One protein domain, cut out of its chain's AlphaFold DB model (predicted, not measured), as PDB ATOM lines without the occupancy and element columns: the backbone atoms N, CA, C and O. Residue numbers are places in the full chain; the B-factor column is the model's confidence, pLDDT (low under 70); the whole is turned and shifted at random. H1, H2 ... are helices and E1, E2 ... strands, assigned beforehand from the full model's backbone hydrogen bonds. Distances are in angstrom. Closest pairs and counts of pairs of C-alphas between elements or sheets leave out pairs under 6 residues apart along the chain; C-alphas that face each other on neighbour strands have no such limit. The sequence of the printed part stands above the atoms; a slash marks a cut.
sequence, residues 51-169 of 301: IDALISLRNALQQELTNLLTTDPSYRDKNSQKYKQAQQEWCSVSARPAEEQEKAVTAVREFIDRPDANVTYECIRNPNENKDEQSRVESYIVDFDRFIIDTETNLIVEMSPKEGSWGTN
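This is residues 51 to 169 of the 301 residues of an uncharacterized protein of SAR324 cluster bacterium (UniProt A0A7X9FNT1). What does one see first? A small twisted antiparallel sheet, E1 to E4, has one helix, H3, over one face, while H1 and H2 make a helical hairpin off to one side, apart from the sheet. The last stretch runs away from the sheet to the short strand E5, whose centre is farthest from the mean of the C-alphas, 24.0 A. What are the counts and the shape? The printed part has 119 residues, with three named helices and five named strands in the order H1 H2 H3 E1 E2 E3 E4 E5; the sheet's order is E1 E2 E3 E4, and the class is mixed, helices and strands. It is only just compact, close to loose, with a radius of gyration of the C-alphas of 15.8 A, and flat, spanning 49 by 45 by 22 A.

Where are the strands? E1 is residues 120 to 122, E2 137 to 142 with a length of 16.6 A, E3 145 to 150 with 16.5 A, E4 156 to 161 with 14.1 A, and E5 166 to 168; C-alpha 168 is at (50.705, 90.268, 129.234). Where are the helices? H1 is residues 51 to 71, 29.9 A long from C-alpha 51 at (54.292, 95.334, 176.187); H2 is 81 to 94, 19.7 A; H3 is 98 to 111, 19.6 A.

How is the sheet joined? E1 to E4 form a meander, each strand the antiparallel neighbour of the one before: N 120 and O 141 are 2.9 A apart between E1 and E2, N 140 and O 147 2.9 A between E2 and E3, and N 148 and O 158 2.8 A between E3 and E4. It is only just strongly twisted, with C-alphas up to 4.1 A off the best plane. What is on it? In two layers, a helix on one face of a sheet, H3 lies over E2 and E3 at a height of 8.8 A; the closest C-alphas of H3 and E3, those of Ala 104 and Ile 149, are 6.7 A apart. How do the helices stand? H1 and H2 touch, closest at the C-alphas of Gln 62 and Trp 90, 5.8 A, and run opposite ways at a shallow tilt of 34 degrees, only just short of steep. In H1 and H2 every O i to N i+4 pair is within hydrogen-bond range; in H3 9 of 10 are.

How far does it reach? The two C-alphas farthest apart, those of Asp 52 and Asn 169, are 49.3 A apart; residues 51 to 56, which belong to H1, stand free. Is the backbone whole? The printed part has no cut, and the link from E1 to E2, 14 residues, is long. Where is confidence low? Residues 51 to 52 and 125 to 135 are under 70, and the mean pLDDT of the printed part is 83.4.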
ATOM      1  N   ILE A  51      54.499  94.512 177.382       68.25
ATOM      2  CA  ILE A  51      54.292  95.334 176.187       68.25
ATOM      3  C   ILE A  51      55.643  95.735 175.586       68.25
ATOM      4  O   ILE A  51      55.843  95.546 174.390       68.25
ATOM      5  N   ASP A  52      56.601  96.167 176.406       69.88
ATOM      6  CA  ASP A  52      57.942  96.544 175.948       69.88
ATOM      7  C   ASP A  52      58.691  95.356 175.322       69.88
ATOM      8  O   ASP A  52      59.319  95.489 174.270       69.88
ATOM      9  N   ALA A  53      58.578  94.162 175.916       73.19
ATOM     10  CA  ALA A  53      59.165  92.942 175.362       73.19
ATOM     11  C   ALA A  53      58.535  92.554 174.011       73.19
ATOM     12  O   ALA A  53      59.240  92.125 173.098       73.19
ATOM     13  N   LEU A  54      57.219  92.730 173.860       71.69
ATOM     14  CA  LEU A  54      56.511  92.470 172.605       71.69
ATOM     15  C   LEU A  54      56.858  93.495 171.522       71.69
ATOM     16  O   LEU A  54      57.058  93.108 170.372       71.69
ATOM     17  N   ILE A  55      56.978  94.777 171.879       72.69
ATOM     18  CA  ILE A  55      57.447  95.831 170.971       72.69
ATOM     19  C   ILE A  55      58.873  95.518 170.511       72.69
ATOM     20  O   ILE A  55      59.158  95.548 169.317       72.69
ATOM     21  N   SER A  56      59.758  95.139 171.435       73.94
ATOM     22  CA  SER A  56      61.131  94.747 171.106       73.94
ATOM     23  C   SER A  56      61.178  93.541 170.159       73.94
ATOM     24  O   SER A  56      61.907  93.572 169.167       73.94
ATOM     25  N   LEU A  57      60.358  92.511 170.404       79.06
ATOM     26  CA  LEU A  57      60.265  91.335 169.534       79.06
ATOM     27  C   LEU A  57      59.751  91.696 168.136       79.06
ATOM     28  O   LEU A  57      60.301  91.235 167.137       79.06
ATOM     29  N   ARG A  58      58.714  92.536 168.063       77.69
ATOM     30  CA  ARG A  58      58.159  93.048 166.808       77.69
ATOM     31  C   ARG A  58      59.223  93.794 166.000       77.69
ATOM     32  O   ARG A  58      59.386  93.511 164.817       77.69
ATOM     33  N   ASN A  59      59.969  94.692 166.643       75.81
ATOM     34  CA  ASN A  59      61.023  95.470 165.993       75.81
ATOM     35  C   ASN A  59      62.151  94.564 165.477       75.81
ATOM     36  O   ASN A  59      62.582  94.703 164.334       75.81
ATOM     37  N   ALA A  60      62.579  93.582 166.280       77.44
ATOM     38  CA  ALA A  60      63.585  92.606 165.869       77.44
ATOM     39  C   ALA A  60      63.130  91.784 164.649       77.44
ATOM     40  O   ALA A  60      63.895  91.602 163.701       77.44
ATOM     41  N   LEU A  61      61.868  91.340 164.637       80.31
ATOM     42  CA  LEU A  61      61.290  90.596 163.519       80.31
ATOM     43  C   LEU A  61      61.187  91.454 162.246       80.31
ATOM     44  O   LEU A  61      61.566  91.007 161.162       80.31
ATOM     45  N   GLN A  62      60.735  92.705 162.367       79.56
ATOM     46  CA  GLN A  62      60.699  93.650 161.249       79.56
ATOM     47  C   GLN A  62      62.100  93.881 160.664       79.56
ATOM     48  O   GLN A  62      62.268  93.912 159.442       79.56
ATOM     49  N   GLN A  63      63.122  93.996 161.512       78.31
ATOM     50  CA  GLN A  63      64.511  94.156 161.090       78.31
ATOM     51  C   GLN A  63      65.046  92.917 160.356       78.31
ATOM     52  O   GLN A  63      65.704  93.051 159.322       78.31
ATOM     53  N   GLU A  64      64.756  91.713 160.851       83.12
ATOM     54  CA  GLU A  64      65.155  90.463 160.200       83.12
ATOM     55  C   GLU A  64      64.523  90.334 158.809       83.12
ATOM     56  O   GLU A  64      65.231  90.141 157.819       83.12
ATOM     57  N   LEU A  65      63.208  90.544 158.714       82.88
ATOM     58  CA  LEU A  65      62.478  90.525 157.447       82.88
ATOM     59  C   LEU A  65      62.990  91.599 156.476       82.88
ATOM     60  O   LEU A  65      63.135  91.335 155.282       82.88
ATOM     61  N   THR A  66      63.344  92.785 156.982       81.12
ATOM     62  CA  THR A  66      63.965  93.845 156.173       81.12
ATOM     63  C   THR A  66      65.291  93.373 155.581       81.12
ATOM     64  O   THR A  66      65.509  93.537 154.381       81.12
ATOM     65  N   ASN A  67      66.162  92.749 156.384       82.12
ATOM     66  CA  ASN A  67      67.450  92.224 155.917       82.12
ATOM     67  C   ASN A  67      67.262  91.118 154.869       82.12
ATOM     68  O   ASN A  67      67.958  91.123 153.852       82.12
ATOM     69  N   LEU A  68      66.301  90.209 155.069       82.56
ATOM     70  CA  LEU A  68      65.982  89.156 154.100       82.56
ATOM     71  C   LEU A  68      65.532  89.751 152.758       82.56
ATOM     72  O   LEU A  68      66.073  89.398 151.715       82.56
ATOM     73  N   LEU A  69      64.602  90.709 152.779       81.19
ATOM     74  CA  LEU A  69      64.055  91.335 151.569       81.19
ATOM     75  C   LEU A  69      65.045  92.268 150.842       81.19
ATOM     76  O   LEU A  69      64.826  92.602 149.677       81.19
ATOM     77  N   THR A  70      66.106  92.730 151.513       80.25
ATOM     78  CA  THR A  70      67.107  93.664 150.955       80.25
ATOM     79  C   THR A  70      68.397  92.998 150.510       80.25
ATOM     80  O   THR A  70      68.923  93.334 149.450       80.25
ATOM     81  N   THR A  71      68.940  92.105 151.335       81.94
ATOM     82  CA  THR A  71      70.331  91.650 151.208       81.94
ATOM     83  C   THR A  71      70.457  90.206 150.753       81.94
ATOM     84  O   THR A  71      71.443  89.866 150.098       81.94
ATOM     85  N   ASP A  72      69.471  89.357 151.043       80.50
ATOM     86  CA  ASP A  72      69.543  87.937 150.714       80.50
ATOM     87  C   ASP A  72      69.237  87.706 149.217       80.50
ATOM     88  O   ASP A  72      68.139  88.016 148.737       80.50
ATOM     89  N   PRO A  73      70.174  87.122 148.440       86.12
ATOM     90  CA  PRO A  73      69.969  86.849 147.020       86.12
ATOM     91  C   PRO A  73      68.743  85.978 146.709       86.12
ATOM     92  O   PRO A  73      68.166  86.115 145.631       86.12
ATOM     93  N   SER A  74      68.323  85.110 147.635       85.25
ATOM     94  CA  SER A  74      67.162  84.228 147.468       85.25
ATOM     95  C   SER A  74      65.818  84.966 147.469       85.25
ATOM     96  O   SER A  74      64.810  84.379 147.079       85.25
ATOM     97  N   TYR A  75      65.804  86.246 147.854       81.19
ATOM     98  CA  TYR A  75      64.632  87.125 147.850       81.19
ATOM     99  C   TYR A  75      64.668  88.170 146.724       81.19
ATOM    100  O   TYR A  75      63.802  89.036 146.656       81.19
ATOM    101  N   ARG A  76      65.633  88.099 145.796       79.12
ATOM    102  CA  ARG A  76      65.695  89.041 144.660       79.12
ATOM    103  C   ARG A  76      64.512  88.908 143.706       79.12
ATOM    104  O   ARG A  76      64.078  89.903 143.128       79.12
ATOM    105  N   ASP A  77      64.003  87.690 143.522       80.00
ATOM    106  CA  ASP A  77      62.822  87.464 142.694       80.00
ATOM    107  C   ASP A  77      61.547  87.840 143.458       80.00
ATOM    108  O   ASP A  77      61.024  87.062 144.264       80.00
ATOM    109  N   LYS A  78      61.019  89.027 143.141       80.25
ATOM    110  CA  LYS A  78      59.772  89.563 143.704       80.25
ATOM    111  C   LYS A  78      58.538  88.714 143.375       80.25
ATOM    112  O   LYS A  78      57.509  88.834 144.040       80.25
ATOM    113  N   ASN A  79      58.616  87.852 142.361       78.94
ATOM    114  CA  ASN A  79      57.514  86.973 141.983       78.94
ATOM    115  C   ASN A  79      57.510  85.652 142.757       78.94
ATOM    116  O   ASN A  79      56.464  84.986 142.795       78.94
ATOM    117  N   SER A  80      58.629  85.302 143.395       83.75
ATOM    118  CA  SER A  80      58.768  84.079 144.178       83.75
ATOM    119  C   SER A  80      57.798  84.050 145.362       83.75
ATOM    120  O   SER A  80      57.476  85.070 145.975       83.75
ATOM    121  N   GLN A  81      57.337  82.851 145.721       85.25
ATOM    122  CA  GLN A  81      56.465  82.667 146.883       85.25
ATOM    123  C   GLN A  81      57.161  83.085 148.186       85.25
ATOM    124  O   GLN A  81      56.529  83.692 149.046       85.25
ATOM    125  N   LYS A  82      58.467  82.812 148.298       81.81
ATOM    126  CA  LYS A  82      59.287  83.165 149.462       81.81
ATOM    127  C   LYS A  82      59.312  84.680 149.686       81.81
ATOM    128  O   LYS A  82      59.090  85.130 150.805       81.81
ATOM    129  N   TYR A  83      59.513  85.457 148.616       82.38
ATOM    130  CA  TYR A  83      59.434  86.917 148.676       82.38
ATOM    131  C   TYR A  83      58.045  87.391 149.091       82.38
ATOM    132  O   TYR A  83      57.927  88.186 150.015       82.38
ATOM    133  N   LYS A  84      56.990  86.873 148.453       81.62
ATOM    134  CA  LYS A  84      55.608  87.276 148.750       81.62
ATOM    135  C   LYS A  84      55.225  87.017 150.209       81.62
ATOM    136  O   LYS A  84      54.608  87.880 150.821       81.62
ATOM    137  N   GLN A  85      55.628  85.876 150.766       83.12
ATOM    138  CA  GLN A  85      55.390  85.537 152.173       83.12
ATOM    139  C   GLN A  85      56.145  86.470 153.121       83.12
ATOM    140  O   GLN A  85      55.519  87.090 153.973       83.12
ATOM    141  N   ALA A  86      57.456  86.647 152.932       82.56
ATOM    142  CA  ALA A  86      58.238  87.543 153.785       82.56
ATOM    143  C   ALA A  86      57.781  89.004 153.674       82.56
ATOM    144  O   ALA A  86      57.764  89.718 154.670       82.56
ATOM    145  N   GLN A  87      57.365  89.448 152.485       81.62
ATOM    146  CA  GLN A  87      56.775  90.769 152.295       81.62
ATOM    147  C   GLN A  87      55.459  90.893 153.069       81.62
ATOM    148  O   GLN A  87      55.263  91.882 153.763       81.62
ATOM    149  N   GLN A  88      54.571  89.901 152.987       82.19
ATOM    150  CA  GLN A  88      53.299  89.912 153.710       82.19
ATOM    151  C   GLN A  88      53.499  89.911 155.233       82.19
ATOM    152  O   GLN A  88      52.813  90.643 155.944       82.19
ATOM    153  N   GLU A  89      54.458  89.135 155.731       80.81
ATOM    154  CA  GLU A  89      54.836  89.139 157.146       80.81
ATOM    155  C   GLU A  89      55.415  90.489 157.560       80.81
ATOM    156  O   GLU A  89      54.983  91.048 158.566       80.81
ATOM    157  N   TRP A  90      56.324  91.048 156.753       83.06
ATOM    158  CA  TRP A  90      56.910  92.365 156.998       83.06
ATOM    159  C   TRP A  90      55.814  93.418 157.125       83.06
ATOM    160  O   TRP A  90      55.794  94.171 158.090       83.06
ATOM    161  N   CYS A  91      54.846  93.389 156.211       78.75
ATOM    162  CA  CYS A  91      53.685  94.264 156.231       78.75
ATOM    163  C   CYS A  91      52.841  94.106 157.496       78.75
ATOM    164  O   CYS A  91      52.417  95.099 158.079       78.75
ATOM    165  N   SER A  92      52.610  92.871 157.945       79.12
ATOM    166  CA  SER A  92      51.842  92.609 159.165       79.12
ATOM    167  C   SER A  92      52.532  93.136 160.420       79.12
ATOM    168  O   SER A  92      51.843  93.501 161.370       79.12
ATOM    169  N   VAL A  93      53.868  93.143 160.457       78.50
ATOM    170  CA  VAL A  93      54.628  93.617 161.622       78.50
ATOM    171  C   VAL A  93      55.004  95.090 161.522       78.50
ATOM    172  O   VAL A  93      55.284  95.701 162.547       78.50
ATOM    173  N   SER A  94      54.991  95.696 160.337       75.69
ATOM    174  CA  SER A  94      55.254  97.128 160.162       75.69
ATOM    175  C   SER A  94      54.015  97.991 160.416       75.69
ATOM    176  O   SER A  94      54.158  99.136 160.832       75.69
ATOM    177  N   ALA A  95      52.811  97.455 160.203       79.19
ATOM    178  CA  ALA A  95      51.555  98.196 160.343       79.19
ATOM    179  C   ALA A  95      51.275  98.644 161.789       79.19
ATOM    180  O   ALA A  95      51.609  97.932 162.743       79.19
ATOM    181  N   ARG A  96      50.648  99.809 161.996       83.62
ATOM    182  CA  ARG A  96      50.219 100.219 163.345       83.62
ATOM    183  C   ARG A  96      49.203  99.227 163.945       83.62
ATOM    184  O   ARG A  96      48.588  98.449 163.216       83.62
ATOM    185  N   PRO A  97      49.026  99.209 165.281       83.88
ATOM    186  CA  PRO A  97      47.988  98.398 165.915       83.88
ATOM    187  C   PRO A  97      46.602  98.679 165.319       83.88
ATOM    188  O   PRO A  97      46.314  99.815 164.953       83.88
ATOM    189  N   ALA A  98      45.729  97.668 165.289       85.50
ATOM    190  CA  ALA A  98      44.406  97.766 164.663       85.50
ATOM    191  C   ALA A  98      43.562  98.954 165.172       85.50
ATOM    192  O   ALA A  98      42.845  99.571 164.396       85.50
ATOM    193  N   GLU A  99      43.680  99.312 166.455       86.50
ATOM    194  CA  GLU A  99      42.994 100.474 167.036       86.50
ATOM    195  C   GLU A  99      43.463 101.808 166.430       86.50
ATOM    196  O   GLU A  99      42.650 102.692 166.175       86.50
ATOM    197  N   GLU A 100      44.761 101.949 166.147       90.00
ATOM    198  CA  GLU A 100      45.309 103.137 165.480       90.00
ATOM    199  C   GLU A 100      44.976 103.142 163.983       90.00
ATOM    200  O   GLU A 100      44.676 104.192 163.418       90.00
ATOM    201  N   GLN A 101      44.952 101.967 163.346       90.88
ATOM    202  CA  GLN A 101      44.510 101.847 161.955       90.88
ATOM    203  C   GLN A 101      43.032 102.204 161.786       90.88
ATOM    204  O   GLN A 101      42.677 102.834 160.796       90.88
ATOM    205  N   GLU A 102      42.168 101.880 162.751       94.56
ATOM    206  CA  GLU A 102      40.746 102.232 162.661       94.56
ATOM    207  C   GLU A 102      40.525 103.754 162.689       94.56
ATOM    208  O   GLU A 102      39.584 104.248 162.067       94.56
ATOM    209  N   LYS A 103      41.415 104.529 163.328       95.06
ATOM    210  CA  LYS A 103      41.375 106.002 163.259       95.06
ATOM    211  C   LYS A 103      41.652 106.493 161.839       95.06
ATOM    212  O   LYS A 103      40.908 107.319 161.322       95.06
ATOM    213  N   ALA A 104      42.675 105.931 161.197       95.31
ATOM    214  CA  ALA A 104      42.991 106.185 159.793       95.31
ATOM    215  C   ALA A 104      41.831 105.784 158.861       95.31
ATOM    216  O   ALA A 104      41.412 106.562 158.007       95.31
ATOM    217  N   VAL A 105      41.254 104.597 159.063       96.50
ATOM    218  CA  VAL A 105      40.083 104.113 158.314       96.50
ATOM    219  C   VAL A 105      38.879 105.040 158.497       96.50
ATOM    220  O   VAL A 105      38.173 105.329 157.531       96.50
ATOM    221  N   THR A 106      38.655 105.534 159.714       96.62
ATOM    222  CA  THR A 106      37.586 106.496 160.011       96.62
ATOM    223  C   THR A 106      37.808 107.805 159.259       96.62
ATOM    224  O   THR A 106      36.888 108.260 158.588       96.62
ATOM    225  N   ALA A 107      39.025 108.358 159.282       96.88
ATOM    226  CA  ALA A 107      39.358 109.573 158.538       96.88
ATOM    227  C   ALA A 107      39.112 109.408 157.030       96.88
ATOM    228  O   ALA A 107      38.533 110.291 156.403       96.88
ATOM    229  N   VAL A 108      39.472 108.257 156.447       98.06
ATOM    230  CA  VAL A 108      39.195 107.957 155.030       98.06
ATOM    231  C   VAL A 108      37.698 107.920 154.750       98.06
ATOM    232  O   VAL A 108      37.253 108.543 153.793       98.06
ATOM    233  N   ARG A 109      36.911 107.223 155.578       97.62
ATOM    234  CA  ARG A 109      35.448 107.144 155.425       97.62
ATOM    235  C   ARG A 109      34.772 108.507 155.546       97.62
ATOM    236  O   ARG A 109      33.835 108.769 154.796       97.62
ATOM    237  N   GLU A 110      35.245 109.346 156.466       96.19
ATOM    238  CA  GLU A 110      34.798 110.734 156.608       96.19
ATOM    239  C   GLU A 110      35.192 111.579 155.390       96.19
ATOM    240  O   GLU A 110      34.379 112.355 154.916       96.19
ATOM    241  N   PHE A 111      36.393 111.404 154.833       97.50
ATOM    242  CA  PHE A 111      36.859 112.163 153.664       97.50
ATOM    243  C   PHE A 111      36.050 111.905 152.391       97.50
ATOM    244  O   PHE A 111      35.926 112.782 151.545       97.50
ATOM    245  N   ILE A 112      35.559 110.679 152.210       95.81
ATOM    246  CA  ILE A 112      34.786 110.289 151.021       95.81
ATOM    247  C   ILE A 112      33.272 110.285 151.270       95.81
ATOM    248  O   ILE A 112      32.535 109.791 150.416       95.81
ATOM    249  N   ASP A 113      32.821 110.733 152.446       94.94
ATOM    250  CA  ASP A 113      31.423 110.694 152.891       94.94
ATOM    251  C   ASP A 113      30.753 109.309 152.759       94.94
ATOM    252  O   ASP A 113      29.563 109.182 152.454       94.94
ATOM    253  N   ARG A 114      31.510 108.227 152.995       95.81
ATOM    254  CA  ARG A 114      31.012 106.839 152.914       95.81
ATOM    255  C   ARG A 114      31.396 106.039 154.158       95.81
ATOM    256  O   ARG A 114      32.459 105.414 154.183       95.81
ATOM    257  N   PRO A 115      30.528 105.994 155.187       94.19
ATOM    258  CA  PRO A 115      30.825 105.312 156.448       94.19
ATOM    259  C   PRO A 115      30.956 103.787 156.311       94.19
ATOM    260  O   PRO A 115      31.549 103.140 157.169       94.19
ATOM    261  N   ASP A 116      30.416 103.200 155.244       94.38
ATOM    262  CA  ASP A 116      30.439 101.766 154.952       94.38
ATOM    263  C   ASP A 116      31.542 101.362 153.959       94.38
ATOM    264  O   ASP A 116      31.639 100.191 153.583       94.38
ATOM    265  N   ALA A 117      32.392 102.302 153.534       95.69
ATOM    266  CA  ALA A 117      33.441 102.015 152.568       95.69
ATOM    267  C   ALA A 117      34.430 100.956 153.082       95.69
ATOM    268  O   ALA A 117      34.862 100.959 154.246       95.69
ATOM    269  N   ASN A 118      34.812 100.058 152.170       96.00
ATOM    270  CA  ASN A 118      35.797  99.020 152.421       96.00
ATOM    271  C   ASN A 118      37.215  99.583 152.250       96.00
ATOM    272  O   ASN A 118      37.791  99.530 151.163       96.00
ATOM    273  N   VAL A 119      37.758 100.131 153.334       96.19
ATOM    274  CA  VAL A 119      39.116 100.679 153.378       96.19
ATOM    275  C   VAL A 119      40.118  99.560 153.636       96.19
ATOM    276  O   VAL A 119      40.033  98.855 154.639       96.19
ATOM    277  N   THR A 120      41.082  99.396 152.733       92.81
ATOM    278  CA  THR A 120      42.118  98.360 152.833       92.81
ATOM    279  C   THR A 120      43.480  98.995 153.074       92.81
ATOM    280  O   THR A 120      43.893  99.860 152.310       92.81
ATOM    281  N   TYR A 121      44.204  98.547 154.102       90.38
ATOM    282  CA  TYR A 121      45.594  98.951 154.319       90.38
ATOM    283  C   TYR A 121      46.481  98.492 153.155       90.38
ATOM    284  O   TYR A 121      46.522  97.306 152.815       90.38
ATOM    285  N   GLU A 122      47.215  99.428 152.558       88.38
ATOM    286  CA  GLU A 122      48.228  99.148 151.554       88.38
ATOM    287  C   GLU A 122      49.613  99.266 152.176       88.38
ATOM    288  O   GLU A 122      50.135 100.344 152.455       88.38
ATOM    289  N   CYS A 123      50.248  98.116 152.353       81.19
ATOM    290  CA  CYS A 123      51.628  98.078 152.780       81.19
ATOM    291  C   CYS A 123      52.549  98.547 151.651       81.19
ATOM    292  O   CYS A 123      52.842  97.806 150.707       81.19
ATOM    293  N   ILE A 124      53.044  99.770 151.784       71.50
ATOM    294  CA  ILE A 124      54.131 100.292 150.969       71.50
ATOM    295  C   ILE A 124      55.406 100.134 151.781       71.50
ATOM    296  O   ILE A 124      55.489 100.533 152.942       71.50
ATOM    297  N   ARG A 125      56.416  99.503 151.182       61.94
ATOM    298  CA  ARG A 125      57.706  99.341 151.841       61.94
ATOM    299  C   ARG A 125      58.305 100.726 152.084       61.94
ATOM    300  O   ARG A 125      58.577 101.437 151.120       61.94
ATOM    301  N   ASN A 126      58.522 101.072 153.354       52.00
ATOM    302  CA  ASN A 126      59.209 102.300 153.734       52.00
ATOM    303  C   ASN A 126      60.595 102.305 153.050       52.00
ATOM    304  O   ASN A 126      61.356 101.351 153.252       52.00
ATOM    305  N   PRO A 127      60.913 103.293 152.192       43.81
ATOM    306  CA  PRO A 127      62.205 103.358 151.519       43.81
ATOM    307  C   PRO A 127      63.364 103.648 152.483       43.81
ATOM    308  O   PRO A 127      64.515 103.492 152.082       43.81
ATOM    309  N   ASN A 128      63.088 104.041 153.733       45.50
ATOM    310  CA  ASN A 128      64.129 104.423 154.679       45.50
ATOM    311  C   ASN A 128      65.026 103.227 155.034       45.50
ATOM    312  O   ASN A 128      64.579 102.193 155.531       45.50
ATOM    313  N   GLU A 129      66.328 103.394 154.799       44.31
ATOM    314  CA  GLU A 129      67.376 102.437 155.178       44.31
ATOM    315  C   GLU A 129      67.598 102.380 156.703       44.31
ATOM    316  O   GLU A 129      68.340 101.526 157.202       44.31
ATOM    317  N   ASN A 130      66.965 103.292 157.448       49.00
ATOM    318  CA  ASN A 130      67.177 103.477 158.872       49.00
ATOM    319  C   ASN A 130      66.245 102.576 159.697       49.00
ATOM    320  O   ASN A 130      65.023 102.634 159.586       49.00
ATOM    321  N   LYS A 131      66.848 101.714 160.520       46.44
ATOM    322  CA  LYS A 131      66.201 100.535 161.125       46.44
ATOM    323  C   LYS A 131      65.242 100.849 162.277       46.44
ATOM    324  O   LYS A 131      64.447  99.985 162.630       46.44
ATOM    325  N   ASP A 132      65.304 102.064 162.814       45.16
ATOM    326  CA  ASP A 132      64.551 102.485 164.001       45.16
ATOM    327  C   ASP A 132      63.447 103.509 163.687       45.16
ATOM    328  O   ASP A 132      62.742 103.956 164.591       45.16
ATOM    329  N   GLU A 133      63.281 103.905 162.422       52.66
ATOM    330  CA  GLU A 133      62.333 104.956 162.068       52.66
ATOM    331  C   GLU A 133      60.949 104.385 161.743       52.66
ATOM    332  O   GLU A 133      60.760 103.618 160.791       52.66
ATOM    333  N   GLN A 134      59.954 104.778 162.541       55.62
ATOM    334  CA  GLN A 134      58.555 104.510 162.225       55.62
ATOM    335  C   GLN A 134      58.178 105.239 160.936       55.62
ATOM    336  O   GLN A 134      58.581 106.380 160.705       55.62
ATOM    337  N   SER A 135      57.407 104.571 160.077       62.09
ATOM    338  CA  SER A 135      56.892 105.232 158.883       62.09
ATOM    339  C   SER A 135      55.983 106.371 159.325       62.09
ATOM    340  O   SER A 135      55.006 106.128 160.027       62.09
ATOM    341  N   ARG A 136      56.322 107.604 158.936       76.12
ATOM    342  CA  ARG A 136      55.523 108.790 159.274       76.12
ATOM    343  C   ARG A 136      54.158 108.770 158.606       76.12
ATOM    344  O   ARG A 136      53.242 109.436 159.077       76.12
ATOM    345  N   VAL A 137      54.016 107.967 157.555       84.88
ATOM    346  CA  VAL A 137      52.784 107.830 156.795       84.88
ATOM    347  C   VAL A 137      52.367 106.372 156.639       84.88
ATOM    348  O   VAL A 137      53.194 105.468 156.554       84.88
ATOM    349  N   GLU A 138      51.065 106.145 156.550       89.19
ATOM    350  CA  GLU A 138      50.477 104.876 156.127       89.19
ATOM    351  C   GLU A 138      49.680 105.074 154.842       89.19
ATOM    352  O   GLU A 138      49.168 106.162 154.583       89.19
ATOM    353  N   SER A 139      49.559 104.010 154.046       92.44
ATOM    354  CA  SER A 139      48.764 104.036 152.825       92.44
ATOM    355  C   SER A 139      47.540 103.139 152.934       92.44
ATOM    356  O   SER A 139      47.601 102.044 153.494       92.44
ATOM    357  N   TYR A 140      46.421 103.615 152.398       94.56
ATOM    358  CA  TYR A 140      45.145 102.913 152.373       94.56
ATOM    359  C   TYR A 140      44.506 103.044 150.994       94.56
ATOM    360  O   TYR A 140      44.748 104.013 150.282       94.56
ATOM    361  N   ILE A 141      43.683 102.073 150.614       94.81
ATOM    362  CA  ILE A 141      42.959 102.065 149.342       94.81
ATOM    363  C   ILE A 141      41.466 101.955 149.601       94.81
ATOM    364  O   ILE A 141      41.031 101.118 150.397       94.81
ATOM    365  N   VAL A 142      40.699 102.740 148.850       95.69
ATOM    366  CA  VAL A 142      39.256 102.570 148.672       95.69
ATOM    367  C   VAL A 142      38.955 102.654 147.186       95.69
ATOM    368  O   VAL A 142      39.313 103.631 146.539       95.69
ATOM    369  N   ASP A 143      38.283 101.640 146.648       92.56
ATOM    370  CA  ASP A 143      37.949 101.545 145.225       92.56
ATOM    371  C   ASP A 143      39.183 101.754 144.319       92.56
ATOM    372  O   ASP A 143      40.022 100.859 144.198       92.56
ATOM    373  N   PHE A 144      39.303 102.933 143.702       93.06
ATOM    374  CA  PHE A 144      40.401 103.314 142.811       93.06
ATOM    375  C   PHE A 144      41.350 104.354 143.406       93.06
ATOM    376  O   PHE A 144      42.328 104.709 142.754       93.06
ATOM    377  N   ASP A 145      41.077 104.847 144.610       95.62
ATOM    378  CA  ASP A 145      41.827 105.931 145.229       95.62
ATOM    379  C   ASP A 145      42.757 105.384 146.314       95.62
ATOM    380  O   ASP A 145      42.410 104.486 147.091       95.62
ATOM    381  N   ARG A 146      43.967 105.931 146.349       96.00
ATOM    382  CA  ARG A 146      44.965 105.729 147.387       96.00
ATOM    383  C   ARG A 146      44.969 106.946 148.299       96.00
ATOM    384  O   ARG A 146      45.009 108.079 147.837       96.00
ATOM    385  N   PHE A 147      45.011 106.685 149.593       96.88
ATOM    386  CA  PHE A 147      45.136 107.673 150.648       96.88
ATOM    387  C   PHE A 147      46.488 107.506 151.322       96.88
ATOM    388  O   PHE A 147      46.900 106.377 151.599       96.88
ATOM    389  N   ILE A 148      47.160 108.620 151.595       94.56
ATOM    390  CA  ILE A 148      48.333 108.693 152.460       94.56
ATOM    391  C   ILE A 148      47.921 109.452 153.714       94.56
ATOM    392  O   ILE A 148      47.364 110.550 153.643       94.56
ATOM    393  N   ILE A 149      48.174 108.836 154.863       93.62
ATOM    394  CA  ILE A 149      47.719 109.314 156.164       93.62
ATOM    395  C   ILE A 149      48.929 109.536 157.047       93.62
ATOM    396  O   ILE A 149      49.752 108.633 157.194       93.62
ATOM    397  N   ASP A 150      49.008 110.710 157.655       91.12
ATOM    398  CA  ASP A 150      49.996 111.009 158.679       91.12
ATOM    399  C   ASP A 150      49.711 110.182 159.942       91.12
ATOM    400  O   ASP A 150      48.607 110.180 160.486       91.12
ATOM    401  N   THR A 151      50.703 109.426 160.400       88.75
ATOM    402  CA  THR A 151      50.524 108.449 161.487       88.75
ATOM    403  C   THR A 151      50.463 109.064 162.881       88.75
ATOM    404  O   THR A 151      49.985 108.397 163.803       88.75
ATOM    405  N   GLU A 152      50.922 110.304 163.048       88.38
ATOM    406  CA  GLU A 152      50.883 111.027 164.320       88.38
ATOM    407  C   GLU A 152      49.504 111.657 164.532       88.38
ATOM    408  O   GLU A 152      48.902 111.546 165.603       88.38
ATOM    409  N   THR A 153      48.970 112.268 163.480       91.81
ATOM    410  CA  THR A 153      47.730 113.046 163.521       91.81
ATOM    411  C   THR A 153      46.508 112.274 163.023       91.81
ATOM    412  O   THR A 153      45.382 112.637 163.357       91.81
ATOM    413  N   ASN A 154      46.707 111.183 162.275       93.88
ATOM    414  CA  ASN A 154      45.679 110.456 161.515       93.88
ATOM    415  C   ASN A 154      44.964 111.307 160.454       93.88
ATOM    416  O   ASN A 154      43.868 110.952 160.021       93.88
ATOM    417  N   LEU A 155      45.577 112.412 160.025       95.31
ATOM    418  CA  LEU A 155      45.038 113.263 158.972       95.31
ATOM    419  C   LEU A 155      45.453 112.754 157.595       95.31
ATOM    420  O   LEU A 155      46.567 112.265 157.395       95.31
ATOM    421  N   ILE A 156      44.558 112.907 156.626       96.69
ATOM    422  CA  ILE A 156      44.857 112.634 155.223       96.69
ATOM    423  C   ILE A 156      45.745 113.758 154.700       96.69
ATOM    424  O   ILE A 156      45.352 114.927 154.689       96.69
ATOM    425  N   VAL A 157      46.940 113.383 154.252       95.56
ATOM    426  CA  VAL A 157      47.906 114.296 153.627       95.56
ATOM    427  C   VAL A 157      47.899 114.170 152.111       95.56
ATOM    428  O   VAL A 157      48.237 115.124 151.422       95.56
ATOM    429  N   GLU A 158      47.460 113.033 151.576       96.31
ATOM    430  CA  GLU A 158      47.283 112.853 150.140       96.31
ATOM    431  C   GLU A 158      46.104 111.925 149.847       96.31
ATOM    432  O   GLU A 158      45.912 110.909 150.516       96.31
ATOM    433  N   MET A 159      45.339 112.260 148.813       97.06
ATOM    434  CA  MET A 159      44.473 111.332 148.103       97.06
ATOM    435  C   MET A 159      44.779 111.451 146.618       97.06
ATOM    436  O   MET A 159      44.635 112.532 146.049       97.06
ATOM    437  N   SER A 160      45.167 110.345 145.997       94.94
ATOM    438  CA  SER A 160      45.466 110.278 144.571       94.94
ATOM    439  C   SER A 160      44.949 108.969 143.966       94.94
ATOM    440  O   SER A 160      44.766 107.979 144.679       94.94
ATOM    441  N   PRO A 161      44.688 108.909 142.651       92.94
ATOM    442  CA  PRO A 161      44.238 107.677 142.020       92.94
ATOM    443  C   PRO A 161      45.351 106.638 142.108       92.94
ATOM    444  O   PRO A 161      46.511 106.921 141.802       92.94
ATOM    445  N   LYS A 162      45.006 105.412 142.490       89.69
ATOM    446  CA  LYS A 162      45.962 104.314 142.492       89.69
ATOM    447  C   LYS A 162      46.452 104.072 141.067       89.69
ATOM    448  O   LYS A 162      45.657 103.866 140.149       89.69
ATOM    449  N   GLU A 163      47.772 104.038 140.896       83.19
ATOM    450  CA  GLU A 163      48.377 103.742 139.601       83.19
ATOM    451  C   GLU A 163      47.880 102.402 139.046       83.19
ATOM    452  O   GLU A 163      47.874 101.365 139.724       83.19
ATOM    453  N   GLY A 164      47.478 102.426 137.775       81.88
ATOM    454  CA  GLY A 164      47.078 101.222 137.066       81.88
ATOM    455  C   GLY A 164      48.248 100.251 136.905       81.88
ATOM    456  O   GLY A 164      49.390 100.638 136.667       81.88
ATOM    457  N   SER A 165      47.955  98.960 136.988       84.38
ATOM    458  CA  SER A 165      48.894  97.896 136.642       84.38
ATOM    459  C   SER A 165      48.647  97.419 135.216       84.38
ATOM    460  O   SER A 165      47.533  97.497 134.705       84.38
ATOM    461  N   TRP A 166      49.671  96.885 134.562       88.56
ATOM    462  CA  TRP A 166      49.521  96.236 133.261       88.56
ATOM    463  C   TRP A 166      50.307  94.931 133.223       88.56
ATOM    464  O   TRP A 166      51.256  94.729 133.982       88.56
ATOM    465  N   GLY A 167      49.922  94.037 132.319       88.00
ATOM    466  CA  GLY A 167      50.616  92.773 132.118       88.00
ATOM    467  C   GLY A 167      50.386  92.201 130.729       88.00
ATOM    468  O   GLY A 167      49.825  92.858 129.855       88.00
ATOM    469  N   THR A 168      50.855  90.975 130.514       92.44
ATOM    470  CA  THR A 168      50.705  90.268 129.234       92.44
ATOM    471  C   THR A 168      49.815  89.048 129.436       92.44
ATOM    472  O   THR A 168      50.025  88.266 130.363       92.44
ATOM    473  N   ASN A 169      48.797  88.911 128.594       88.88
ATOM    474  CA  ASN A 169      47.908  87.761 128.525       88.88
ATOM    475  C   ASN A 169      48.625  86.551 127.909       88.88
ATOM    476  O   ASN A 169      49.680  86.671 127.286       88.88
TER     477      ASN A 169